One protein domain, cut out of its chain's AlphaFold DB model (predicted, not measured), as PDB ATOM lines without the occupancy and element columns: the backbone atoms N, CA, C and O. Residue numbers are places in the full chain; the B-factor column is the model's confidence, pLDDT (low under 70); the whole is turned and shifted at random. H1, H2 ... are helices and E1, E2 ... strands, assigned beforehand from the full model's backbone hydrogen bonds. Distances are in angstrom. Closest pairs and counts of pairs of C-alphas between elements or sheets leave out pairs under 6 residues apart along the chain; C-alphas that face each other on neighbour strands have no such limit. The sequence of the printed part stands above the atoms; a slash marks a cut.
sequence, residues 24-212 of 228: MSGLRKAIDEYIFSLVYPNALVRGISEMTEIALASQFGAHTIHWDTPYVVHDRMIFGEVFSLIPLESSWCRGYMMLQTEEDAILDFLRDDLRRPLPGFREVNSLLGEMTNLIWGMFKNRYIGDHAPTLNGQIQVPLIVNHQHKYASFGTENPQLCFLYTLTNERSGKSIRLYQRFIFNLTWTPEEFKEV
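Overview. This is residues 24 to 212 of the 228 residues of the protein "Chemotaxis phosphatase CheX" of Propionivibrio dicarboxylicus (UniProt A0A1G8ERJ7). A twisted sheet of six strands, E1, E2, E3, E4, E7 and E8, has the long helices H2 and H4 over one face, with H3 beside the strands. Residues 24 to 31, of which 25 to 31 belong to H1, stick out, and residues 78 to 79 pair with the small hairpin E5 and E6. The printed part has 189 residues, with four named helices and eight named strands, which follow each other along the chain as H1, H2, E1, E2, E3, E4, H3, H4, E5, E6, E7 and E8; the class is mixed, helices and strands, and in the large branched sheet the neighbour pairs E1 and E7, E2 and E7, E3 and E4, E4 and E8, and E7 and E8 are antiparallel, with E1 and E2 on one side of E7 and E8 on the other side. The whole is compact, with a radius of gyration of the C-alphas of 17.2 A and spans of 47 by 46 by 37 A.

Arrangement. Start at H1, residues 25 to 34, which only grazes the branched sheet; its Tyr 34 has its C-alpha 5.4 A from that of Tyr 71 in E2, residues 71 to 73, their closest pair. H2, residues 42 to 60, is on this sheet at a height of 9.2 A, over E7, residues 176 to 185. Beside E7 you find E1, residues 63 to 67, and E2 on one side (N 66 to O 182, 2.9 A; N 73 to O 176, 3.0 A). On the other side is E8, residues 191 to 204, in a hairpin with E7 (N 179 to O 196, 2.9 A). E3, residues 82 to 89, and E4, residues 93 to 101, form a hairpin (N 84 to O 99, 2.8 A), and E4 is the antiparallel neighbour of E8 (N 98 to O 197, 2.8 A). H3, residues 103 to 111, stands at the sheet's level, with the closest C-alphas to E8 those of Ala 105 and Ile 192, 6.2 A. H4, residues 121 to 143, runs along the strands over E3 and E4 at a height of 8.5 A, on the same face as H2. With residues 131 to 139 alone it touches H2, opposite ways at a steep tilt of 38 degrees, closest at the C-alphas of Thr 52 and Ile 135, 5.9 A. E5, residues 160 to 162, and E6, residues 167 to 169, form a hairpin (N 162 to O 167, 2.8 A). In H1, H2, H3 and H4 every O i to N i+4 pair is within hydrogen-bond range.

Along the chain. Find C-alpha 25 at (258.905, 175.640, 242.387), where H1 begins. H2 measures 26.7 A, H4 32.4 A and E7 29.0 A from first to last C-alpha. E8, 34.2 A, bends by 74 degrees at residue 201 and ends at C-alpha 204, (256.675, 203.511, 247.548).

Size, cuts and confidence. The two farthest C-alphas, those of Met 24 and Pro 117, are 54.2 A apart. The printed part has no cut; H4 to E5 is the long link. Confidence is under 70 at residues 32 to 38, 62, 114 to 117 and 146 to 157.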
ATOM      1  N   MET A  24     258.233 172.570 245.268       81.06
ATOM      2  CA  MET A  24     257.807 173.919 245.681       81.06
ATOM      3  C   MET A  24     258.070 175.017 244.633       81.06
ATOM      4  O   MET A  24     257.788 176.187 244.886       81.06
ATOM      5  N   SER A  25     258.618 174.677 243.462       77.81
ATOM      6  CA  SER A  25     258.905 175.640 242.387       77.81
ATOM      7  C   SER A  25     257.630 176.331 241.887       77.81
ATOM      8  O   SER A  25     257.619 177.552 241.728       77.81
ATOM      9  N   GLY A  26     256.539 175.571 241.726       74.12
ATOM     10  CA  GLY A  26     255.221 176.085 241.342       74.12
ATOM     11  C   GLY A  26     254.620 177.020 242.390       74.12
ATOM     12  O   GLY A  26     254.106 178.078 242.039       74.12
ATOM     13  N   LEU A  27     254.773 176.691 243.680       78.31
ATOM     14  CA  LEU A  27     254.352 177.570 244.773       78.31
ATOM     15  C   LEU A  27     255.150 178.869 244.769       78.31
ATOM     16  O   LEU A  27     254.566 179.938 244.868       78.31
ATOM     17  N   ARG A  28     256.478 178.794 244.631       75.06
ATOM     18  CA  ARG A  28     257.326 179.989 244.610       75.06
ATOM     19  C   ARG A  28     256.957 180.919 243.459       75.06
ATOM     20  O   ARG A  28     256.770 182.104 243.687       75.06
ATOM     21  N   LYS A  29     256.763 180.363 242.261       73.88
ATOM     22  CA  LYS A  29     256.294 181.117 241.097       73.88
ATOM     23  C   LYS A  29     254.933 181.772 241.360       73.88
ATOM     24  O   LYS A  29     254.770 182.951 241.090       73.88
ATOM     25  N   ALA A  30     253.990 181.037 241.947       72.12
ATOM     26  CA  ALA A  30     252.678 181.575 242.288       72.12
ATOM     27  C   ALA A  30     252.740 182.673 243.362       72.12
ATOM     28  O   ALA A  30     251.985 183.636 243.296       72.12
ATOM     29  N   ILE A  31     253.646 182.547 244.337       70.75
ATOM     30  CA  ILE A  31     253.908 183.582 245.342       70.75
ATOM     31  C   ILE A  31     254.434 184.847 244.662       70.75
ATOM     32  O   ILE A  31     253.876 185.922 244.868       70.75
ATOM     33  N   ASP A  32     255.463 184.697 243.830       66.88
ATOM     34  CA  ASP A  32     256.116 185.803 243.131       66.88
ATOM     35  C   ASP A  32     255.166 186.497 242.126       66.88
ATOM     36  O   ASP A  32     255.262 187.707 241.924       66.88
ATOM     37  N   GLU A  33     254.235 185.755 241.510       64.69
ATOM     38  CA  GLU A  33     253.291 186.273 240.504       64.69
ATOM     39  C   GLU A  33     251.976 186.812 241.100       64.69
ATOM     40  O   GLU A  33     251.461 187.829 240.623       64.69
ATOM     41  N   TYR A  34     251.425 186.162 242.134       61.62
ATOM     42  CA  TYR A  34     250.055 186.414 242.609       61.62
ATOM     43  C   TYR A  34     249.946 186.907 244.052       61.62
ATOM     44  O   TYR A  34     248.885 187.409 244.428       61.62
ATOM     45  N   ILE A  35     250.999 186.839 244.875       65.06
ATOM     46  CA  ILE A  35     250.958 187.433 246.221       65.06
ATOM     47  C   ILE A  35     251.401 188.894 246.145       65.06
ATOM     48  O   ILE A  35     252.381 189.335 246.745       65.06
ATOM     49  N   PHE A  36     250.597 189.682 245.430       65.12
ATOM     50  CA  PHE A  36     250.728 191.135 245.399       65.12
ATOM     51  C   PHE A  36     250.630 191.744 246.800       65.12
ATOM     52  O   PHE A  36     251.173 192.818 247.013       65.12
ATOM     53  N   SER A  37     249.994 191.071 247.767       57.34
ATOM     54  CA  SER A  37     249.844 191.544 249.149       57.34
ATOM     55  C   SER A  37     251.165 191.698 249.912       57.34
ATOM     56  O   SER A  37     251.197 192.387 250.930       57.34
ATOM     57  N   LEU A  38     252.261 191.111 249.414       58.91
ATOM     58  CA  LEU A  38     253.615 191.352 249.926       58.91
ATOM     59  C   LEU A  38     254.173 192.720 249.507       58.91
ATOM     60  O   LEU A  38     255.122 193.202 250.119       58.91
ATOM     61  N   VAL A  39     253.602 193.330 248.468       71.69
ATOM     62  CA  VAL A  39     254.086 194.577 247.856       71.69
ATOM     63  C   VAL A  39     253.036 195.690 247.946       71.69
ATOM     64  O   VAL A  39     253.388 196.855 248.121       71.69
ATOM     65  N   TYR A  40     251.750 195.341 247.876       83.75
ATOM     66  CA  TYR A  40     250.612 196.247 247.767       83.75
ATOM     67  C   TYR A  40     249.536 195.952 248.817       83.75
ATOM     68  O   TYR A  40     249.047 194.823 248.888       83.75
ATOM     69  N   PRO A  41     249.079 196.955 249.590       87.44
ATOM     70  CA  PRO A  41     247.964 196.774 250.512       87.44
ATOM     71  C   PRO A  41     246.698 196.291 249.788       87.44
ATOM     72  O   PRO A  41     246.250 196.916 248.828       87.44
ATOM     73  N   ASN A  42     246.052 195.229 250.284       86.56
ATOM     74  CA  ASN A  42     244.822 194.688 249.676       86.56
ATOM     75  C   ASN A  42     243.711 195.742 249.525       86.56
ATOM     76  O   ASN A  42     242.958 195.719 248.554       86.56
ATOM     77  N   ALA A  43     243.607 196.673 250.480       87.62
ATOM     78  CA  ALA A  43     242.636 197.763 250.425       87.62
ATOM     79  C   ALA A  43     242.869 198.697 249.224       87.62
ATOM     80  O   ALA A  43     241.905 199.091 248.572       87.62
ATOM     81  N   LEU A  44     244.133 198.973 248.887       90.62
ATOM     82  CA  LEU A  44     244.501 199.754 247.708       90.62
ATOM     83  C   LEU A  44     244.139 199.011 246.419       90.62
ATOM     84  O   LEU A  44     243.477 199.573 245.555       90.62
ATOM     85  N   VAL A  45     244.535 197.740 246.301       90.94
ATOM     86  CA  VAL A  45     244.279 196.924 245.096       90.94
ATOM     87  C   VAL A  45     242.781 196.816 244.810       90.94
ATOM     88  O   VAL A  45     242.333 197.027 243.680       90.94
ATOM     89  N   ARG A  46     241.992 196.544 245.852       89.50
ATOM     90  CA  ARG A  46     240.534 196.492 245.756       89.50
ATOM     91  C   ARG A  46     239.952 197.842 245.350       89.50
ATOM     92  O   ARG A  46     239.171 197.889 244.409       89.50
ATOM     93  N   GLY A  47     240.342 198.934 246.006       91.75
ATOM     94  CA  GLY A  47     239.752 200.230 245.685       91.75
ATOM     95  C   GLY A  47     240.161 200.771 244.311       91.75
ATOM     96  O   GLY A  47     239.339 201.404 243.660       91.75
ATOM     97  N   ILE A  48     241.357 200.445 243.801       93.62
ATOM     98  CA  ILE A  48     241.716 200.694 242.392       93.62
ATOM     99  C   ILE A  48     240.776 199.933 241.449       93.62
ATOM    100  O   ILE A  48     240.305 200.505 240.463       93.62
ATOM    101  N   SER A  49     240.494 198.662 241.751       91.62
ATOM    102  CA  SER A  49     239.592 197.834 240.941       91.62
ATOM    103  C   SER A  49     238.187 198.440 240.898       91.62
ATOM    104  O   SER A  49     237.666 198.669 239.811       91.62
ATOM    105  N   GLU A  50     237.637 198.799 242.064       91.88
ATOM    106  CA  GLU A  50     236.321 199.440 242.212       91.88
ATOM    107  C   GLU A  50     236.236 200.761 241.430       91.88
ATOM    108  O   GLU A  50     235.302 200.987 240.663       91.88
ATOM    109  N   MET A  51     237.227 201.644 241.585       93.75
ATOM    110  CA  MET A  51     237.266 202.926 240.871       93.75
ATOM    111  C   MET A  51     237.328 202.743 239.361       93.75
ATOM    112  O   MET A  51     236.678 203.466 238.609       93.75
ATOM    113  N   THR A  52     238.133 201.787 238.910       93.38
ATOM    114  CA  THR A  52     238.307 201.539 237.483       93.38
ATOM    115  C   THR A  52     237.040 200.947 236.886       93.38
ATOM    116  O   THR A  52     236.621 201.387 235.821       93.38
ATOM    117  N   GLU A  53     236.367 200.044 237.597       90.81
ATOM    118  CA  GLU A  53     235.060 199.524 237.197       90.81
ATOM    119  C   GLU A  53     234.019 200.644 237.064       90.81
ATOM    120  O   GLU A  53     233.352 200.735 236.035       90.81
ATOM    121  N   ILE A  54     233.940 201.560 238.038       91.31
ATOM    122  CA  ILE A  54     233.050 202.733 237.977       91.31
ATOM    123  C   ILE A  54     233.368 203.600 236.749       91.31
ATOM    124  O   ILE A  54     232.458 203.999 236.016       91.31
ATOM    125  N   ALA A  55     234.652 203.874 236.489       91.94
ATOM    126  CA  ALA A  55     235.068 204.656 235.327       91.94
ATOM    127  C   ALA A  55     234.675 203.968 234.011       91.94
ATOM    128  O   ALA A  55     234.094 204.608 233.134       91.94
ATOM    129  N   LEU A  56     234.933 202.665 233.884       90.25
ATOM    130  CA  LEU A  56     234.589 201.881 232.699       90.25
ATOM    131  C   LEU A  56     233.072 201.819 232.486       90.25
ATOM    132  O   LEU A  56     232.598 202.088 231.382       90.25
ATOM    133  N   ALA A  57     232.298 201.553 233.537       88.38
ATOM    134  CA  ALA A  57     230.840 201.515 233.466       88.38
ATOM    135  C   ALA A  57     230.257 202.867 233.023       88.38
ATOM    136  O   ALA A  57     229.335 202.905 232.206       88.38
ATOM    137  N   SER A  58     230.835 203.982 233.490       87.62
ATOM    138  CA  SER A  58     230.403 205.330 233.093       87.62
ATOM    139  C   SER A  58     230.626 205.630 231.605       87.62
ATOM    140  O   SER A  58     229.834 206.353 231.002       87.62
ATOM    141  N   GLN A  59     231.672 205.054 231.002       84.50
ATOM    142  CA  GLN A  59     232.057 205.311 229.612       84.50
ATOM    143  C   GLN A  59     231.425 204.339 228.616       84.50
ATOM    144  O   GLN A  59     231.136 204.721 227.479       84.50
ATOM    145  N   PHE A  60     231.200 203.093 229.037       81.31
ATOM    146  CA  PHE A  60     230.723 202.025 228.166       81.31
ATOM    147  C   PHE A  60     229.253 201.640 228.405       81.31
ATOM    148  O   PHE A  60     228.647 201.033 227.535       81.31
ATOM    149  N   GLY A  61     228.573 202.045 229.477       72.44
ATOM    150  CA  GLY A  61     227.135 201.769 229.628       72.44
ATOM    151  C   GLY A  61     226.804 200.265 229.656       72.44
ATOM    152  O   GLY A  61     227.292 199.554 230.522       72.44
ATOM    153  N   ALA A  62     225.972 199.765 228.728       62.03
ATOM    154  CA  ALA A  62     225.429 198.390 228.727       62.03
ATOM    155  C   ALA A  62     226.408 197.291 228.242       62.03
ATOM    156  O   ALA A  62     225.998 196.355 227.554       62.03
ATOM    157  N   HIS A  63     227.694 197.419 228.561       78.00
ATOM    158  CA  HIS A  63     228.707 196.401 228.281       78.00
ATOM    159  C   HIS A  63     229.012 195.619 229.555       78.00
ATOM    160  O   HIS A  63     229.050 196.196 230.642       78.00
ATOM    161  N   THR A  64     229.268 194.321 229.420       79.62
ATOM    162  CA  THR A  64     229.740 193.519 230.548       79.62
ATOM    163  C   THR A  64     231.229 193.757 230.732       79.62
ATOM    164  O   THR A  64     232.009 193.641 229.784       79.62
ATOM    165  N   ILE A  65     231.615 194.102 231.957       84.62
ATOM    166  CA  ILE A  65     233.003 194.310 232.353       84.62
ATOM    167  C   ILE A  65     233.414 193.110 233.200       84.62
ATOM    168  O   ILE A  65     232.825 192.848 234.243       84.62
ATOM    169  N   HIS A  66     234.423 192.378 232.738       87.12
ATOM    170  CA  HIS A  66     235.104 191.347 233.511       87.12
ATOM    171  C   HIS A  66     236.472 191.873 233.941       87.12
ATOM    172  O   HIS A  66     237.179 192.472 233.128       87.12
ATOM    173  N   TRP A  67     236.868 191.632 235.186       82.44
ATOM    174  CA  TRP A  67     238.222 191.907 235.656       82.44
ATOM    175  C   TRP A  67     238.907 190.603 236.045       82.44
ATOM    176  O   TRP A  67     238.350 189.769 236.759       82.44
ATOM    177  N   ASP A  68     240.137 190.442 235.577       83.31
ATOM    178  CA  ASP A  68     240.960 189.305 235.956       83.31
ATOM    179  C   ASP A  68     241.604 189.549 237.328       83.31
ATOM    180  O   ASP A  68     241.610 190.665 237.861       83.31
ATOM    181  N   THR A  69     242.165 188.492 237.919       81.44
ATOM    182  CA  THR A  69     242.895 188.618 239.187       81.44
ATOM    183  C   THR A  69     244.073 189.586 239.014       81.44
ATOM    184  O   THR A  69     244.882 189.376 238.104       81.44
ATOM    185  N   PRO A  70     244.202 190.626 239.863       88.25
ATOM    186  CA  PRO A  70     245.345 191.531 239.827       88.25
ATOM    187  C   PRO A  70     246.660 190.766 239.974       88.25
ATOM    188  O   PRO A  70     246.749 189.800 240.732       88.25
ATOM    189  N   TYR A  71     247.688 191.211 239.261       86.12
ATOM    190  CA  TYR A  71     248.977 190.526 239.204       86.12
ATOM    191  C   TYR A  71     250.129 191.522 239.212       86.12
ATOM    192  O   TYR A  71     249.948 192.722 238.989       86.12
ATOM    193  N   VAL A  72     251.328 191.016 239.483       85.94
ATOM    194  CA  VAL A  72     252.541 191.828 239.534       85.94
ATOM    195  C   VAL A  72     253.452 191.481 238.365       85.94
ATOM    196  O   VAL A  72     253.731 190.315 238.098       85.94
ATOM    197  N   VAL A  73     253.941 192.506 237.668       82.94
ATOM    198  CA  VAL A  73     254.888 192.350 236.559       82.94
ATOM    199  C   VAL A  73     256.237 192.930 236.946       82.94
ATOM    200  O   VAL A  73     256.332 194.083 237.359       82.94
ATOM    201  N   HIS A  74     257.286 192.132 236.768       78.44
ATOM    202  CA  HIS A  74     258.678 192.539 236.982       78.44
ATOM    203  C   HIS A  74     259.382 192.948 235.674       78.44
ATOM    204  O   HIS A  74     260.523 193.405 235.692       78.44
ATOM    205  N   ASP A  75     258.716 192.771 234.526       73.31
ATOM    206  CA  ASP A  75     259.245 193.168 233.222       73.31
ATOM    207  C   ASP A  75     259.316 194.699 233.084       73.31
ATOM    208  O   ASP A  75     258.462 195.455 233.551       73.31
ATOM    209  N   ARG A  76     260.369 195.152 232.406       71.44
ATOM    210  CA  ARG A  76     260.664 196.559 232.130       71.44
ATOM    211  C   ARG A  76     260.037 197.045 230.838       71.44
ATOM    212  O   ARG A  76     259.978 198.262 230.645       71.44
ATOM    213  N   MET A  77     259.675 196.135 229.936       78.25
ATOM    214  CA  MET A  77     259.140 196.476 228.625       78.25
ATOM    215  C   MET A  77     257.627 196.342 228.619       78.25
ATOM    216  O   MET A  77     257.055 195.273 228.797       78.25
ATOM    217  N   ILE A  78     256.973 197.465 228.374       79.88
ATOM    218  CA  ILE A  78     255.538 197.528 228.176       79.88
ATOM    219  C   ILE A  78     255.298 197.593 226.681       79.88
ATOM    220  O   ILE A  78     255.519 198.634 226.069       79.88
ATOM    221  N   PHE A  79     254.865 196.480 226.101       78.00
ATOM    222  CA  PHE A  79     254.433 196.428 224.709       78.00
ATOM    223  C   PHE A  79     252.994 196.897 224.599       78.00
ATOM    224  O   PHE A  79     252.159 196.481 225.401       78.00
ATOM    225  N   GLY A  80     252.702 197.732 223.607       72.31
ATOM    226  CA  GLY A  80     251.365 198.261 223.381       72.31
ATOM    227  C   GLY A  80     251.322 199.260 222.237       72.31
ATOM    228  O   GLY A  80     252.340 199.851 221.881       72.31
ATOM    229  N   GLU A  81     250.137 199.443 221.662       77.19
ATOM    230  CA  GLU A  81     249.942 200.362 220.538       77.19
ATOM    231  C   GLU A  81     249.557 201.758 221.015       77.19
ATOM    232  O   GLU A  81     250.173 202.739 220.601       77.19
ATOM    233  N   VAL A  82     248.590 201.836 221.935       87.50
ATOM    234  CA  VAL A  82     248.100 203.103 222.477       87.50
ATOM    235  C   VAL A  82     247.964 202.994 223.988       87.50
ATOM    236  O   VAL A  82     247.377 202.050 224.523       87.50
ATOM    237  N   PHE A  83     248.514 203.983 224.686       90.50
ATOM    238  CA  PHE A  83     248.378 204.114 226.126       90.50
ATOM    239  C   PHE A  83     248.269 205.581 226.534       90.50
ATOM    240  O   PHE A  83     248.841 206.472 225.906       90.50
ATOM    241  N   SER A  84     247.550 205.808 227.625       91.44
ATOM    242  CA  SER A  84     247.510 207.070 228.355       91.44
ATOM    243  C   SER A  84     248.295 206.913 229.654       91.44
ATOM    244  O   SER A  84     248.283 205.844 230.270       91.44
ATOM    245  N   LEU A  85     249.006 207.968 230.050       91.69
ATOM    246  CA  LEU A  85     249.897 207.981 231.204       91.69
ATOM    247  C   LEU A  85     249.686 209.264 232.008       91.69
ATOM    248  O   LEU A  85     249.729 210.355 231.443       91.69
ATOM    249  N   ILE A  86     249.532 209.138 233.325       90.69
ATOM    250  CA  ILE A  86     249.467 210.279 234.243       90.69
ATOM    251  C   ILE A  86     250.407 210.053 235.438       90.69
ATOM    252  O   ILE A  86     250.453 208.940 235.972       90.69
ATOM    253  N   PRO A  87     251.204 211.057 235.847       89.12
ATOM    254  CA  PRO A  87     252.031 210.940 237.039       89.12
ATOM    255  C   PRO A  87     251.168 210.914 238.306       89.12
ATOM    256  O   PRO A  87     250.169 211.623 238.412       89.12
ATOM    257  N   LEU A  88     251.599 210.113 239.275       86.50
ATOM    258  CA  LEU A  88     251.042 210.032 240.621       86.50
ATOM    259  C   LEU A  88     252.088 210.568 241.596       86.50
ATOM    260  O   LEU A  88     253.245 210.141 241.545       86.50
ATOM    261  N   GLU A  89     251.690 211.458 242.499       84.94
ATOM    262  CA  GLU A  89     252.581 211.981 243.534       84.94
ATOM    263  C   GLU A  89     251.819 212.215 244.841       84.94
ATOM    264  O   GLU A  89     250.788 212.888 244.873       84.94
ATOM    265  N   SER A  90     252.338 211.633 245.918       83.81
ATOM    266  CA  SER A  90     251.873 211.795 247.291       83.81
ATOM    267  C   SER A  90     253.046 211.636 248.267       83.81
ATOM    268  O   SER A  90     254.188 211.408 247.860       83.81
ATOM    269  N   SER A  91     252.774 211.737 249.572       82.25
ATOM    270  CA  SER A  91     253.776 211.468 250.612       82.25
ATOM    271  C   SER A  91     254.253 210.010 250.632       82.25
ATOM    272  O   SER A  91     255.400 209.757 250.976       82.25
ATOM    273  N   TRP A  92     253.392 209.068 250.234       85.31
ATOM    274  CA  TRP A  92     253.609 207.626 250.377       85.31
ATOM    275  C   TRP A  92     253.831 206.908 249.038       85.31
ATOM    276  O   TRP A  92     254.266 205.757 249.013       85.31
ATOM    277  N   CYS A  93     253.554 207.557 247.904       87.44
ATOM    278  CA  CYS A  93     253.780 206.972 246.589       87.44
ATOM    279  C   CYS A  93     254.148 208.021 245.535       87.44
ATOM    280  O   CYS A  93     253.609 209.127 245.513       87.44
ATOM    281  N   ARG A  94     255.052 207.665 244.621       87.75
ATOM    282  CA  ARG A  94     255.380 208.474 243.448       87.75
ATOM    283  C   ARG A  94     255.697 207.578 242.263       87.75
ATOM    284  O   ARG A  94     256.456 206.612 242.386       87.75
ATOM    285  N   GLY A  95     255.113 207.906 241.118       88.69
ATOM    286  CA  GLY A  95     255.196 207.064 239.938       88.69
ATOM    287  C   GLY A  95     254.189 207.437 238.865       88.69
ATOM    288  O   GLY A  95     253.919 208.617 238.655       88.69
ATOM    289  N   TYR A  96     253.628 206.434 238.196       90.31
ATOM    290  CA  TYR A  96     252.677 206.631 237.103       90.31
ATOM    291  C   TYR A  96     251.492 205.675 237.186       90.31
ATOM    292  O   TYR A  96     251.645 204.516 237.568       90.31
ATOM    293  N   MET A  97     250.331 206.155 236.747       93.62
ATOM    294  CA  MET A  97     249.213 205.313 236.338       93.62
ATOM    295  C   MET A  97     249.154 205.281 234.815       93.62
ATOM    296  O   MET A  97     249.239 206.320 234.156       93.62
ATOM    297  N   MET A  98     248.992 204.084 234.266       93.25
ATOM    298  CA  MET A  98     248.858 203.833 232.838       93.25
ATOM    299  C   MET A  98     247.549 203.107 232.549       93.25
ATOM    300  O   MET A  98     247.185 202.190 233.285       93.25
ATOM    301  N   LEU A  99     246.910 203.458 231.433       94.12
ATOM    302  CA  LEU A  99     245.840 202.677 230.817       94.12
ATOM    303  C   LEU A  99     246.181 202.415 229.347       94.12
ATOM    304  O   LEU A  99     246.552 203.341 228.628       94.12
ATOM    305  N   GLN A 100     246.073 201.166 228.904       92.38
ATOM    306  CA  GLN A 100     246.558 200.700 227.605       92.38
ATOM    307  C   GLN A 100     245.536 199.790 226.912       92.38
ATOM    308  O   GLN A 100     244.863 198.994 227.566       92.38
ATOM    309  N   THR A 101     245.489 199.859 225.580       91.25
ATOM    310  CA  THR A 101     244.715 198.966 224.705       91.25
ATOM    311  C   THR A 101     245.423 198.751 223.358       91.25
ATOM    312  O   THR A 101     246.443 199.382 223.068       91.25
ATOM    313  N   GLU A 102     244.876 197.864 222.530       90.06
ATOM    314  CA  GLU A 102     245.178 197.763 221.094       90.06
ATOM    315  C   GLU A 102     244.268 198.722 220.309       90.06
ATOM    316  O   GLU A 102     243.078 198.821 220.631       90.06
ATOM    317  N   GLU A 103     244.813 199.449 219.324       88.12
ATOM    318  CA  GLU A 103     244.094 200.542 218.641       88.12
ATOM    319  C   GLU A 103     242.965 200.005 217.761       88.12
ATOM    320  O   GLU A 103     241.812 200.418 217.889       88.12
ATOM    321  N   ASP A 104     243.284 199.039 216.902       87.94
ATOM    322  CA  ASP A 104     242.317 198.474 215.963       87.94
ATOM    323  C   ASP A 104     241.166 197.779 216.703       87.94
ATOM    324  O   ASP A 104     239.997 197.963 216.359       87.94
ATOM    325  N   ALA A 105     241.480 197.057 217.786       89.00
ATOM    326  CA  ALA A 105     240.486 196.363 218.596       89.00
ATOM    327  C   ALA A 105     239.482 197.336 219.235       89.00
ATOM    328  O   ALA A 105     238.272 197.103 219.175       89.00
ATOM    329  N   ILE A 106     239.955 198.444 219.821       88.38
ATOM    330  CA  ILE A 106     239.057 199.431 220.434       88.38
ATOM    331  C   ILE A 106     238.286 200.235 219.382       88.38
ATOM    332  O   ILE A 106     237.116 200.539 219.600       88.38
ATOM    333  N   LEU A 107     238.880 200.530 218.223       89.31
ATOM    334  CA  LEU A 107     238.172 201.174 217.114       89.31
ATOM    335  C   LEU A 107     237.023 200.304 216.605       89.31
ATOM    336  O   LEU A 107     235.901 200.793 216.457       89.31
ATOM    337  N   ASP A 108     237.277 199.017 216.375       87.38
ATOM    338  CA  ASP A 108     236.258 198.068 215.927       87.38
ATOM    339  C   ASP A 108     235.167 197.834 216.970       87.38
ATOM    340  O   ASP A 108     234.005 197.634 216.610       87.38
ATOM    341  N   PHE A 109     235.518 197.908 218.251       87.50
ATOM    342  CA  PHE A 109     234.562 197.844 219.348       87.50
ATOM    343  C   PHE A 109     233.672 199.090 219.418       87.50
ATOM    344  O   PHE A 109     232.456 198.975 219.554       87.50
ATOM    345  N   LEU A 110     234.250 200.285 219.257       85.31
ATOM    346  CA  LEU A 110     233.507 201.548 219.259       85.31
ATOM    347  C   LEU A 110     232.608 201.710 218.024       85.31
ATOM    348  O   LEU A 110     231.568 202.355 218.120       85.31
ATOM    349  N   ARG A 111     232.972 201.123 216.874       83.69
ATOM    350  CA  ARG A 111     232.143 201.126 215.652       83.69
ATOM    351  C   ARG A 111     230.807 200.411 215.834       83.69
ATOM    352  O   ARG A 111     229.827 200.793 215.196       83.69
ATOM    353  N   ASP A 112     230.768 199.383 216.678       77.44
ATOM    354  CA  ASP A 112     229.541 198.631 216.953       77.44
ATOM    355  C   ASP A 112     228.563 199.423 217.840       77.44
ATOM    356  O   ASP A 112     227.361 199.129 217.861       77.44
ATOM    357  N   ASP A 113     229.040 200.457 218.541       70.62
ATOM    358  CA  ASP A 113     228.187 201.407 219.247       70.62
ATOM    359  C   ASP A 113     227.645 202.453 218.260       70.62
ATOM    360  O   ASP A 113     228.206 203.531 218.056       70.62
ATOM    361  N   LEU A 114     226.503 202.121 217.642       57.03
ATOM    362  CA  LEU A 114     225.777 202.905 216.622       57.03
ATOM    363  C   LEU A 114     225.445 204.360 217.024       57.03
ATOM    364  O   LEU A 114     224.870 205.104 216.229       57.03
ATOM    365  N   ARG A 115     225.737 204.760 218.266       62.41
ATOM    366  CA  ARG A 115     225.526 206.108 218.801       62.41
ATOM    367  C   ARG A 115     226.701 207.055 218.555       62.41
ATOM    368  O   ARG A 115     226.530 208.256 218.759       62.41
ATOM    369  N   ARG A 116     227.869 206.555 218.139       63.94
ATOM    370  CA  ARG A 116     229.064 207.378 217.905       63.94
ATOM    371  C   ARG A 116     229.330 207.566 216.401       63.94
ATOM    372  O   ARG A 116     229.073 206.655 215.615       63.94
ATOM    373  N   PRO A 117     229.824 208.745 215.965       66.81
ATOM    374  CA  PRO A 117     230.376 208.896 214.618       66.81
ATOM    375  C   PRO A 117     231.521 207.895 214.403       66.81
ATOM    376  O   PRO A 117     232.097 207.420 215.379       66.81
ATOM    377  N   LEU A 118     231.843 207.585 213.137       70.12
ATOM    378  CA  LEU A 118     232.924 206.654 212.783       70.12
ATOM    379  C   LEU A 118     234.192 206.989 213.589       70.12
ATOM    380  O   LEU A 118     234.788 208.040 213.340       70.12
ATOM    381  N   PRO A 119     234.590 206.134 214.549       77.44
ATOM    382  CA  PRO A 119     235.690 206.446 215.442       77.44
ATOM    383  C   PRO A 119     237.008 206.341 214.675       77.44
ATOM    384  O   PRO A 119     237.214 205.418 213.877       77.44
ATOM    385  N   GLY A 120     237.895 207.297 214.916       84.19
ATOM    386  CA  GLY A 120     239.292 207.277 214.518       84.19
ATOM    387  C   GLY A 120     240.214 207.338 215.735       84.19
ATOM    388  O   GLY A 120     239.792 207.293 216.892       84.19
ATOM    389  N   PHE A 121     241.515 207.453 215.473       85.44
ATOM    390  CA  PHE A 121     242.546 207.460 216.518       85.44
ATOM    391  C   PHE A 121     242.353 208.576 217.565       85.44
ATOM    392  O   PHE A 121     242.774 208.456 218.714       85.44
ATOM    393  N   ARG A 122     241.710 209.690 217.184       87.50
ATOM    394  CA  ARG A 122     241.460 210.823 218.089       87.50
ATOM    395  C   ARG A 122     240.433 210.463 219.151       87.50
ATOM    396  O   ARG A 122     240.627 210.816 220.307       87.50
ATOM    397  N   GLU A 123     239.385 209.744 218.772       86.44
ATOM    398  CA  GLU A 123     238.346 209.272 219.679       86.44
ATOM    399  C   GLU A 123     238.917 208.279 220.695       86.44
ATOM    400  O   GLU A 123     238.580 208.362 221.875       86.44
ATOM    401  N   VAL A 124     239.833 207.400 220.271       88.62
ATOM    402  CA  VAL A 124     240.551 206.481 221.173       88.62
ATOM    403  C   VAL A 124     241.397 207.251 222.183       88.62
ATOM    404  O   VAL A 124     241.322 206.982 223.382       88.62
ATOM    405  N   ASN A 125     242.163 208.242 221.723       89.31
ATOM    406  CA  ASN A 125     242.989 209.071 222.601       89.31
ATOM    407  C   ASN A 125     242.148 209.857 223.613       89.31
ATOM    408  O   ASN A 125     242.499 209.895 224.793       89.31
ATOM    409  N   SER A 126     241.034 210.452 223.175       89.25
ATOM    410  CA  SER A 126     240.104 211.144 224.073       89.25
ATOM    411  C   SER A 126     239.516 210.186 225.104       89.25
ATOM    412  O   SER A 126     239.569 210.480 226.292       89.25
ATOM    413  N   LEU A 127     239.048 209.009 224.679       89.38
ATOM    414  CA  LEU A 127     238.479 207.994 225.565       89.38
ATOM    415  C   LEU A 127     239.489 207.517 226.619       89.38
ATOM    416  O   LEU A 127     239.181 207.506 227.810       89.38
ATOM    417  N   LEU A 128     240.712 207.161 226.211       91.81
ATOM    418  CA  LEU A 128     241.771 206.761 227.143       91.81
ATOM    419  C   LEU A 128     242.145 207.897 228.099       91.81
ATOM    420  O   LEU A 128     242.332 207.648 229.292       91.81
ATOM    421  N   GLY A 129     242.239 209.133 227.602       91.69
ATOM    422  CA  GLY A 129     242.539 210.312 228.413       91.69
ATOM    423  C   GLY A 129     241.451 210.601 229.447       91.69
ATOM    424  O   GLY A 129     241.757 210.809 230.619       91.69
ATOM    425  N   GLU A 130     240.182 210.548 229.046       92.56
ATOM    426  CA  GLU A 130     239.028 210.713 229.933       92.56
ATOM    427  C   GLU A 130     238.994 209.629 231.011       92.56
ATOM    428  O   GLU A 130     238.925 209.957 232.194       92.56
ATOM    429  N   MET A 131     239.131 208.352 230.637       92.75
ATOM    430  CA  MET A 131     239.181 207.249 231.605       92.75
ATOM    431  C   MET A 131     240.341 207.410 232.586       92.75
ATOM    432  O   MET A 131     240.151 207.289 233.795       92.75
ATOM    433  N   THR A 132     241.534 207.736 232.084       94.38
ATOM    434  CA  THR A 132     242.715 207.951 232.932       94.38
ATOM    435  C   THR A 132     242.473 209.093 233.917       94.38
ATOM    436  O   THR A 132     242.755 208.947 235.101       94.38
ATOM    437  N   ASN A 133     241.902 210.212 233.463       93.88
ATOM    438  CA  ASN A 133     241.611 211.357 234.325       93.88
ATOM    439  C   ASN A 133     240.528 211.056 235.365       93.88
ATOM    440  O   ASN A 133     240.664 211.478 236.512       93.88
ATOM    441  N   LEU A 134     239.480 210.314 234.996       94.62
ATOM    442  CA  LEU A 134     238.422 209.909 235.923       94.62
ATOM    443  C   LEU A 134     238.968 209.004 237.029       94.62
ATOM    444  O   LEU A 134     238.747 209.272 238.211       94.62
ATOM    445  N   ILE A 135     239.727 207.969 236.657       94.69
ATOM    446  CA  ILE A 135     240.345 207.051 237.619       94.69
ATOM    447  C   ILE A 135     241.323 207.810 238.516       94.69
ATOM    448  O   ILE A 135     241.299 207.641 239.731       94.69
ATOM    449  N   TRP A 136     242.146 208.689 237.939       93.25
ATOM    450  CA  TRP A 136     243.080 209.510 238.703       93.25
ATOM    451  C   TRP A 136     242.364 210.428 239.694       93.25
ATOM    452  O   TRP A 136     242.766 210.497 240.852       93.25
ATOM    453  N   GLY A 137     241.295 211.107 239.272       91.56
ATOM    454  CA  GLY A 137     240.511 211.979 240.145       91.56
ATOM    455  C   GLY A 137     239.933 211.217 241.337       91.56
ATOM    456  O   GLY A 137     240.085 211.648 242.479       91.56
ATOM    457  N   MET A 138     239.354 210.041 241.084       93.69
ATOM    458  CA  MET A 138     238.877 209.147 242.140       93.69
ATOM    459  C   MET A 138     240.020 208.715 243.069       93.69
ATOM    460  O   MET A 138     239.909 208.872 244.286       93.69
ATOM    461  N   PHE A 139     241.138 208.243 242.508       92.56
ATOM    462  CA  PHE A 139     242.316 207.804 243.259       92.56
ATOM    463  C   PHE A 139     242.857 208.912 244.167       92.56
ATOM    464  O   PHE A 139     243.071 208.699 245.361       92.56
ATOM    465  N   LYS A 140     243.029 210.119 243.616       90.31
ATOM    466  CA  LYS A 140     243.487 211.297 244.351       90.31
ATOM    467  C   LYS A 140     242.542 211.609 245.510       90.31
ATOM    468  O   LYS A 140     243.004 211.751 246.640       90.31
ATOM    469  N   ASN A 141     241.236 211.657 245.250       90.25
ATOM    470  CA  ASN A 141     240.233 211.994 246.262       90.25
ATOM    471  C   ASN A 141     240.176 210.977 247.410       90.25
ATOM    472  O   ASN A 141     239.903 211.367 248.545       90.25
ATOM    473  N   ARG A 142     240.427 209.691 247.134       90.25
ATOM    474  CA  ARG A 142     240.374 208.629 248.152       90.25
ATOM    475  C   ARG A 142     241.686 208.429 248.904       90.25
ATOM    476  O   ARG A 142     241.634 208.028 250.060       90.25
ATOM    477  N   TYR A 143     242.846 208.664 248.285       89.44
ATOM    478  CA  TYR A 143     244.134 208.228 248.856       89.44
ATOM    479  C   TYR A 143     245.205 209.313 249.002       89.44
ATOM    480  O   TYR A 143     246.237 209.069 249.630       89.44
ATOM    481  N   ILE A 144     245.009 210.491 248.409       86.50
ATOM    482  CA  ILE A 144     245.993 211.585 248.448       86.50
ATOM    483  C   ILE A 144     245.409 212.810 249.158       86.50
ATOM    484  O   ILE A 144     246.080 213.413 249.993       86.50
ATOM    485  N   GLY A 145     244.153 213.155 248.863       78.19
ATOM    486  CA  GLY A 145     243.517 214.378 249.347       78.19
ATOM    487  C   GLY A 145     244.137 215.646 248.744       78.19
ATOM    488  O   GLY A 145     244.896 215.593 247.772       78.19
ATOM    489  N   ASP A 146     243.806 216.802 249.323       68.19
ATOM    490  CA  ASP A 146     244.258 218.115 248.825       68.19
ATOM    491  C   ASP A 146     245.610 218.575 249.394       68.19
ATOM    492  O   ASP A 146     246.218 219.512 248.881       68.19
ATOM    493  N   HIS A 147     246.123 217.890 250.418       54.72
ATOM    494  CA  HIS A 147     247.358 218.246 251.119       54.72
ATOM    495  C   HIS A 147     248.556 217.431 250.618       54.72
ATOM    496  O   HIS A 147     249.298 216.852 251.411       54.72
ATOM    497  N   ALA A 148     248.752 217.355 249.299       56.03
ATOM    498  CA  ALA A 148     249.954 216.736 248.753       56.03
ATOM    499  C   ALA A 148     251.171 217.625 249.087       56.03
ATOM    500  O   ALA A 148     251.210 218.780 248.651       56.03
ATOM    501  N   PRO A 149     252.166 217.147 249.856       53.44
ATOM    502  CA  PRO A 149     253.376 217.921 250.065       53.44
ATOM    503  C   PRO A 149     254.095 218.082 248.722       53.44
ATOM    504  O   PRO A 149     254.429 217.098 248.066       53.44
ATOM    505  N   THR A 150     254.369 219.323 248.318       51.69
ATOM    506  CA  THR A 150     255.338 219.616 247.254       51.69
ATOM    507  C   THR A 150     256.719 219.176 247.733       51.69
ATOM    508  O   THR A 150     257.406 219.911 248.445       51.69
ATOM    509  N   LEU A 151     257.112 217.947 247.400       54.91
ATOM    510  CA  LEU A 151     258.436 217.415 247.704       54.91
ATOM    511  C   LEU A 151     259.463 218.087 246.780       54.91
ATOM    512  O   LEU A 151     259.650 217.713 245.624       54.91
ATOM    513  N   ASN A 152     260.126 219.119 247.302       44.47
ATOM    514  CA  ASN A 152     261.212 219.819 246.621       44.47
ATOM    515  C   ASN A 152     262.426 218.886 246.442       44.47
ATOM    516  O   ASN A 152     262.980 218.398 247.425       44.47
ATOM    517  N   GLY A 153     262.860 218.677 245.193       54.72
ATOM    518  CA  GLY A 153     264.021 217.845 244.837       54.72
ATOM    519  C   GLY A 153     263.635 216.551 244.114       54.72
ATOM    520  O   GLY A 153     263.786 215.454 244.646       54.72
ATOM    521  N   GLN A 154     263.107 216.669 242.895       60.34
ATOM    522  CA  GLN A 154     262.594 215.529 242.136       60.34
ATOM    523  C   GLN A 154     263.706 214.831 241.339       60.34
ATOM    524  O   GLN A 154     264.174 215.335 240.321       60.34
ATOM    525  N   ILE A 155     264.093 213.627 241.767       59.50
ATOM    526  CA  ILE A 155     264.743 212.659 240.874       59.50
ATOM    527  C   ILE A 155     263.667 212.169 239.901       59.50
ATOM    528  O   ILE A 155     262.685 211.550 240.321       59.50
ATOM    529  N   GLN A 156     263.839 212.478 238.618       65.50
ATOM    530  CA  GLN A 156     263.029 211.924 237.537       65.50
ATOM    531  C   GLN A 156     263.773 210.741 236.920       65.50
ATOM    532  O   GLN A 156     264.963 210.835 236.617       65.50
ATOM    533  N   VAL A 157     263.068 209.629 236.735       68.38
ATOM    534  CA  VAL A 157     263.581 208.478 235.985       68.38
ATOM    535  C   VAL A 157     263.138 208.645 234.529       68.38
ATOM    536  O   VAL A 157     261.988 209.024 234.295       68.38
ATOM    537  N   PRO A 158     264.016 208.408 233.539       72.00
ATOM    538  CA  PRO A 158     263.649 208.564 232.139       72.00
ATOM    539  C   PRO A 158     262.575 207.551 231.721       72.00
ATOM    540  O   PRO A 158     262.713 206.350 231.950       72.00
ATOM    541  N   LEU A 159     261.538 208.049 231.045       82.94
ATOM    542  CA  LEU A 159     260.590 207.242 230.282       82.94
ATOM    543  C   LEU A 159     261.143 207.047 228.868       82.94
ATOM    544  O   LEU A 159     261.307 208.012 228.122       82.94
ATOM    545  N   ILE A 160     261.425 205.801 228.494       80.31
ATOM    546  CA  ILE A 160     261.862 205.456 227.139       80.31
ATOM    547  C   ILE A 160     260.645 204.977 226.362       80.31
ATOM    548  O   ILE A 160     260.039 203.987 226.757       80.31
ATOM    549  N   VAL A 161     260.322 205.633 225.247       84.38
ATOM    550  CA  VAL A 161     259.293 205.182 224.298       84.38
ATOM    551  C   VAL A 161     259.967 204.840 222.979       84.38
ATOM    552  O   VAL A 161     260.582 205.690 222.336       84.38
ATOM    553  N   ASN A 162     259.861 203.581 222.577       81.44
ATOM    554  CA  ASN A 162     260.354 203.101 221.302       81.44
ATOM    555  C   ASN A 162     259.178 202.894 220.349       81.44
ATOM    556  O   ASN A 162     258.519 201.856 220.367       81.44
ATOM    557  N   HIS A 163     258.933 203.888 219.499       80.06
ATOM    558  CA  HIS A 163     257.842 203.847 218.526       80.06
ATOM    559  C   HIS A 163     258.029 202.758 217.462       80.06
ATOM    560  O   HIS A 163     257.051 202.162 217.026       80.06
ATOM    561  N   GLN A 164     259.274 202.465 217.065       79.38
ATOM    562  CA  GLN A 164     259.558 201.448 216.047       79.38
ATOM    563  C   GLN A 164     259.241 200.039 216.554       79.38
ATOM    564  O   GLN A 164     258.705 199.217 215.816       79.38
ATOM    565  N   HIS A 165     259.563 199.770 217.816       78.62
ATOM    566  CA  HIS A 165     259.365 198.467 218.447       78.62
ATOM    567  C   HIS A 165     258.121 198.410 219.348       78.62
ATOM    568  O   HIS A 165     257.927 197.411 220.036       78.62
ATOM    569  N   LYS A 166     257.285 199.462 219.336       82.94
ATOM    570  CA  LYS A 166     256.021 199.585 220.082       82.94
ATOM    571  C   LYS A 166     256.143 199.226 221.573       82.94
ATOM    572  O   LYS A 166     255.318 198.482 222.104       82.94
ATOM    573  N   TYR A 167     257.180 199.734 222.250       83.56
ATOM    574  CA  TYR A 167     257.332 199.533 223.695       83.56
ATOM    575  C   TYR A 167     257.651 200.812 224.469       83.56
ATOM    576  O   TYR A 167     258.249 201.748 223.938       83.56
ATOM    577  N   ALA A 168     257.302 200.816 225.754       83.62
ATOM    578  CA  ALA A 168     257.716 201.812 226.735       83.62
ATOM    579  C   ALA A 168     258.481 201.166 227.905       83.62
ATOM    580  O   ALA A 168     258.269 199.995 228.217       83.62
ATOM    581  N   SER A 169     259.371 201.914 228.560       83.81
ATOM    582  CA  SER A 169     260.079 201.472 229.767       83.81
ATOM    583  C   SER A 169     260.271 202.604 230.772       83.81
ATOM    584  O   SER A 169     260.608 203.725 230.393       83.81
ATOM    585  N   PHE A 170     260.090 202.288 232.056       79.06
ATOM    586  CA  PHE A 170     260.067 203.242 233.175       79.06
ATOM    587  C   PHE A 170     261.355 203.258 234.006       79.06
ATOM    588  O   PHE A 170     261.369 203.808 235.107       79.06
ATOM    589  N   GLY A 171     262.422 202.626 233.501       70.88
ATOM    590  CA  GLY A 171     263.771 202.709 234.070       70.88
ATOM    591  C   GLY A 171     263.925 202.153 235.490       70.88
ATOM    592  O   GLY A 171     264.881 202.514 236.170       70.88
ATOM    593  N   THR A 172     263.008 201.295 235.945       71.50
ATOM    594  CA  THR A 172     263.031 200.678 237.279       71.50
ATOM    595  C   THR A 172     262.876 199.160 237.203       71.50
ATOM    596  O   THR A 172     262.374 198.629 236.212       71.50
ATOM    597  N   GLU A 173     263.304 198.480 238.264       70.88
ATOM    598  CA  GLU A 173     263.055 197.056 238.524       70.88
ATOM    599  C   GLU A 173     261.901 196.844 239.514       70.88
ATOM    600  O   GLU A 173     261.569 195.703 239.829       70.88
ATOM    601  N   ASN A 174     261.290 197.929 240.012       77.19
ATOM    602  CA  ASN A 174     260.184 197.827 240.952       77.19
ATOM    603  C   ASN A 174     259.028 197.047 240.309       77.19
ATOM    604  O   ASN A 174     258.648 197.359 239.172       77.19
ATOM    605  N   PRO A 175     258.445 196.079 241.036       82.50
ATOM    606  CA  PRO A 175     257.288 195.357 240.547       82.50
ATOM    607  C   PRO A 175     256.137 196.324 240.246       82.50
ATOM    608  O   PRO A 175     255.946 197.312 240.953       82.50
ATOM    609  N   GLN A 176     255.393 196.059 239.177       88.00
ATOM    610  CA  GLN A 176     254.282 196.892 238.720       88.00
ATOM    611  C   GLN A 176     252.962 196.200 239.033       88.00
ATOM    612  O   GLN A 176     252.753 195.058 238.618       88.00
ATOM    613  N   LEU A 177     252.054 196.900 239.710       91.12
ATOM    614  CA  LEU A 177     250.703 196.403 239.945       91.12
ATOM    615  C   LEU A 177     249.891 196.515 238.656       91.12
ATOM    616  O   LEU A 177     249.726 197.614 238.122       91.12
ATOM    617  N   CYS A 178     249.386 195.386 238.171       91.94
ATOM    618  CA  CYS A 178     248.682 195.288 236.904       91.94
ATOM    619  C   CYS A 178     247.256 194.771 237.092       91.94
ATOM    620  O   CYS A 178     246.999 193.850 237.869       91.94
ATOM    621  N   PHE A 179     246.350 195.335 236.300       93.00
ATOM    622  CA  PHE A 179     244.969 194.899 236.173       93.00
ATOM    623  C   PHE A 179     244.654 194.684 234.699       93.00
ATOM    624  O   PHE A 179     245.125 195.425 233.829       93.00
ATOM    625  N   LEU A 180     243.854 193.662 234.425       93.38
ATOM    626  CA  LEU A 180     243.359 193.362 233.096       93.38
ATOM    627  C   LEU A 180     241.836 193.338 233.138       93.38
ATOM    628  O   LEU A 180     241.237 192.581 233.898       93.38
ATOM    629  N   TYR A 181     241.241 194.169 232.295       93.25
ATOM    630  CA  TYR A 181     239.804 194.263 232.116       93.25
ATOM    631  C   TYR A 181     239.441 193.759 230.728       93.25
ATOM    632  O   TYR A 181     240.064 194.151 229.740       93.25
ATOM    633  N   THR A 182     238.414 192.924 230.652       93.19
ATOM    634  CA  THR A 182     237.809 192.491 229.397       93.19
ATOM    635  C   THR A 182     236.420 193.100 229.305       93.19
ATOM    636  O   THR A 182     235.563 192.826 230.142       93.19
ATOM    637  N   LEU A 183     236.203 193.948 228.301       91.62
ATOM    638  CA  LEU A 183     234.900 194.546 228.031       91.62
ATOM    639  C   LEU A 183     234.256 193.796 226.883       91.62
ATOM    640  O   LEU A 183     234.869 193.689 225.826       91.62
ATOM    641  N   THR A 184     233.027 193.332 227.079       90.75
ATOM    642  CA  THR A 184     232.264 192.598 226.070       90.75
ATOM    643  C   THR A 184     231.011 193.373 225.690       90.75
ATOM    644  O   THR A 184     230.230 193.801 226.541       90.75
ATOM    645  N   ASN A 185     230.813 193.556 224.387       86.81
ATOM    646  CA  ASN A 185     229.583 194.101 223.838       86.81
ATOM    647  C   ASN A 185     228.542 192.988 223.746       86.81
ATOM    648  O   ASN A 185     228.643 192.112 222.893       86.81
ATOM    649  N   GLU A 186     227.515 193.042 224.590       83.62
ATOM    650  CA  GLU A 186     226.449 192.029 224.648       83.62
ATOM    651  C   GLU A 186     225.674 191.872 223.330       83.62
ATOM    652  O   GLU A 186     225.099 190.821 223.055       83.62
ATOM    653  N   ARG A 187     225.647 192.909 222.482       81.94
ATOM    654  CA  ARG A 187     224.942 192.857 221.197       81.94
ATOM    655  C   ARG A 187     225.765 192.166 220.116       81.94
ATOM    656  O   ARG A 187     225.198 191.406 219.335       81.94
ATOM    657  N   SER A 188     227.055 192.486 220.012       83.50
ATOM    658  CA  SER A 188     227.917 191.953 218.947       83.50
ATOM    659  C   SER A 188     228.764 190.757 219.378       83.50
ATOM    660  O   SER A 188     229.324 190.075 218.524       83.50
ATOM    661  N   GLY A 189     228.866 190.495 220.683       85.38
ATOM    662  CA  GLY A 189     229.737 189.477 221.269       85.38
ATOM    663  C   GLY A 189     231.231 189.800 221.160       85.38
ATOM    664  O   GLY A 189     232.054 188.965 221.529       85.38
ATOM    665  N   LYS A 190     231.607 190.975 220.636       88.00
ATOM    666  CA  LYS A 190     233.009 191.392 220.541       88.00
ATOM    667  C   LYS A 190     233.539 191.798 221.907       88.00
ATOM    668  O   LYS A 190     232.815 192.420 222.687       88.00
ATOM    669  N   SER A 191     234.823 191.539 222.133       91.44
ATOM    670  CA  SER A 191     235.501 191.913 223.368       91.44
ATOM    671  C   SER A 191     236.810 192.647 223.112       91.44
ATOM    672  O   SER A 191     237.505 192.367 222.136       91.44
ATOM    673  N   ILE A 192     237.160 193.554 224.020       92.12
ATOM    674  CA  ILE A 192     238.456 194.239 224.054       92.12
ATOM    675  C   ILE A 192     239.131 194.052 225.405       92.12
ATOM    676  O   ILE A 192     238.463 193.814 226.411       92.12
ATOM    677  N   ARG A 193     240.457 194.199 225.421       92.94
ATOM    678  CA  ARG A 193     241.274 194.126 226.635       92.94
ATOM    679  C   ARG A 193     241.847 195.495 226.964       92.94
ATOM    680  O   ARG A 193     242.527 196.091 226.133       92.94
ATOM    681  N   LEU A 194     241.612 195.951 228.188       92.88
ATOM    682  CA  LEU A 194     242.249 197.133 228.753       92.88
ATOM    683  C   LEU A 194     243.228 196.704 229.839       92.88
ATOM    684  O   LEU A 194     242.865 195.990 230.774       92.88
ATOM    685  N   TYR A 195     244.465 197.168 229.727       93.56
ATOM    686  CA  TYR A 195     245.510 196.935 230.713       93.56
ATOM    687  C   TYR A 195     245.720 198.207 231.516       93.56
ATOM    688  O   TYR A 195     246.030 199.255 230.949       93.56
ATOM    689  N   GLN A 196     245.594 198.116 232.832       94.94
ATOM    690  CA  GLN A 196     245.930 199.205 233.738       94.94
ATOM    691  C   GLN A 196     247.177 198.838 234.530       94.94
ATOM    692  O   GLN A 196     247.310 197.705 234.994       94.94
ATOM    693  N   ARG A 197     248.090 199.798 234.697       93.06
ATOM    694  CA  ARG A 197     249.292 199.613 235.513       93.06
ATOM    695  C   ARG A 197     249.504 200.769 236.472       93.06
ATOM    696  O   ARG A 197     249.362 201.927 236.083       93.06
ATOM    697  N   PHE A 198     249.912 200.440 237.690       92.06
ATOM    698  CA  PHE A 198     250.453 201.378 238.665       92.06
ATOM    699  C   PHE A 198     251.941 201.092 238.854       92.06
ATOM    700  O   PHE A 198     252.344 199.999 239.255       92.06
ATOM    701  N   ILE A 199     252.760 202.088 238.526       89.62
ATOM    702  CA  ILE A 199     254.214 201.981 238.429       89.62
ATOM    703  C   ILE A 199     254.818 202.940 239.450       89.62
ATOM    704  O   ILE A 199     255.095 204.092 239.129       89.62
ATOM    705  N   PHE A 200     255.012 202.486 240.688       86.75
ATOM    706  CA  PHE A 200     255.596 203.290 241.769       86.75
ATOM    707  C   PHE A 200     257.127 203.205 241.746       86.75
ATOM    708  O   PHE A 200     257.770 202.552 242.568       86.75
ATOM    709  N   ASN A 201     257.724 203.818 240.726       78.31
ATOM    710  CA  ASN A 201     259.155 203.724 240.441       78.31
ATOM    711  C   ASN A 201     260.024 204.746 241.187       78.31
ATOM    712  O   ASN A 201     261.247 204.648 241.115       78.31
ATOM    713  N   LEU A 202     259.413 205.727 241.859       79.88
ATOM    714  CA  LEU A 202     260.127 206.835 242.497       79.88
ATOM    715  C   LEU A 202     260.022 206.813 244.023       79.88
ATOM    716  O   LEU A 202     261.032 206.981 244.698       79.88
ATOM    717  N   THR A 203     258.818 206.588 244.549       82.81
ATOM    718  CA  THR A 203     258.557 206.453 245.988       82.81
ATOM    719  C   THR A 203     257.481 205.395 246.185       82.81
ATOM    720  O   THR A 203     256.472 205.412 245.479       82.81
ATOM    721  N   TRP A 204     257.677 204.492 247.142       86.69
ATOM    722  CA  TRP A 204     256.675 203.511 247.548       86.69
ATOM    723  C   TRP A 204     256.858 203.173 249.029       86.69
ATOM    724  O   TRP A 204     257.810 202.486 249.389       86.69
ATOM    725  N   THR A 205     255.950 203.675 249.863       85.56
ATOM    726  CA  THR A 205     255.929 203.474 251.317       85.56
ATOM    727  C   THR A 205     254.539 202.962 251.716       85.56
ATOM    728  O   THR A 205     253.695 203.739 252.175       85.56
ATOM    729  N   PRO A 206     254.232 201.674 251.477       85.94
ATOM    730  CA  PRO A 206     252.898 201.114 251.706       85.94
ATOM    731  C   PRO A 206     252.450 201.188 253.171       85.94
ATOM    732  O   PRO A 206     251.255 201.137 253.441       85.94
ATOM    733  N   GLU A 207     253.372 201.338 254.120       84.69
ATOM    734  CA  GLU A 207     253.078 201.495 255.548       84.69
ATOM    735  C   GLU A 207     252.418 202.844 255.870       84.69
ATOM    736  O   GLU A 207     251.701 202.971 256.864       84.69
ATOM    737  N   GLU A 208     252.642 203.857 255.029       84.88
ATOM    738  CA  GLU A 208     252.041 205.186 255.158       84.88
ATOM    739  C   GLU A 208     250.699 205.306 254.421       84.88
ATOM    740  O   GLU A 208     249.997 206.308 254.582       84.88
ATOM    741  N   PHE A 209     250.309 204.283 253.648       86.81
ATOM    742  CA  PHE A 209     249.032 204.245 252.941       86.81
ATOM    743  C   PHE A 209     247.852 204.297 253.918       86.81
ATOM    744  O   PHE A 209     247.708 203.452 254.807       86.81
ATOM    745  N   LYS A 210     246.964 205.272 253.710       84.75
ATOM    746  CA  LYS A 210     245.700 205.424 254.437       84.75
ATOM    747  C   LYS A 210     244.622 205.930 253.488       84.75
ATOM    748  O   LYS A 210     244.897 206.750 252.616       84.75
ATOM    749  N   GLU A 211     243.393 205.461 253.680       84.69
ATOM    750  CA  GLU A 211     242.243 206.077 253.017       84.69
ATOM    751  C   GLU A 211     241.980 207.445 253.654       84.69
ATOM    752  O   GLU A 211     242.005 207.591 254.880       84.69
ATOM    753  N   VAL A 212     241.748 208.452 252.817       82.00
ATOM    754  CA  VAL A 212     241.299 209.767 253.258       82.00
ATOM    755  C   VAL A 212     239.893 209.582 253.813       82.00
ATOM    756  O   VAL A 212     238.955 209.273 253.079       82.00
TER     757      VAL A 212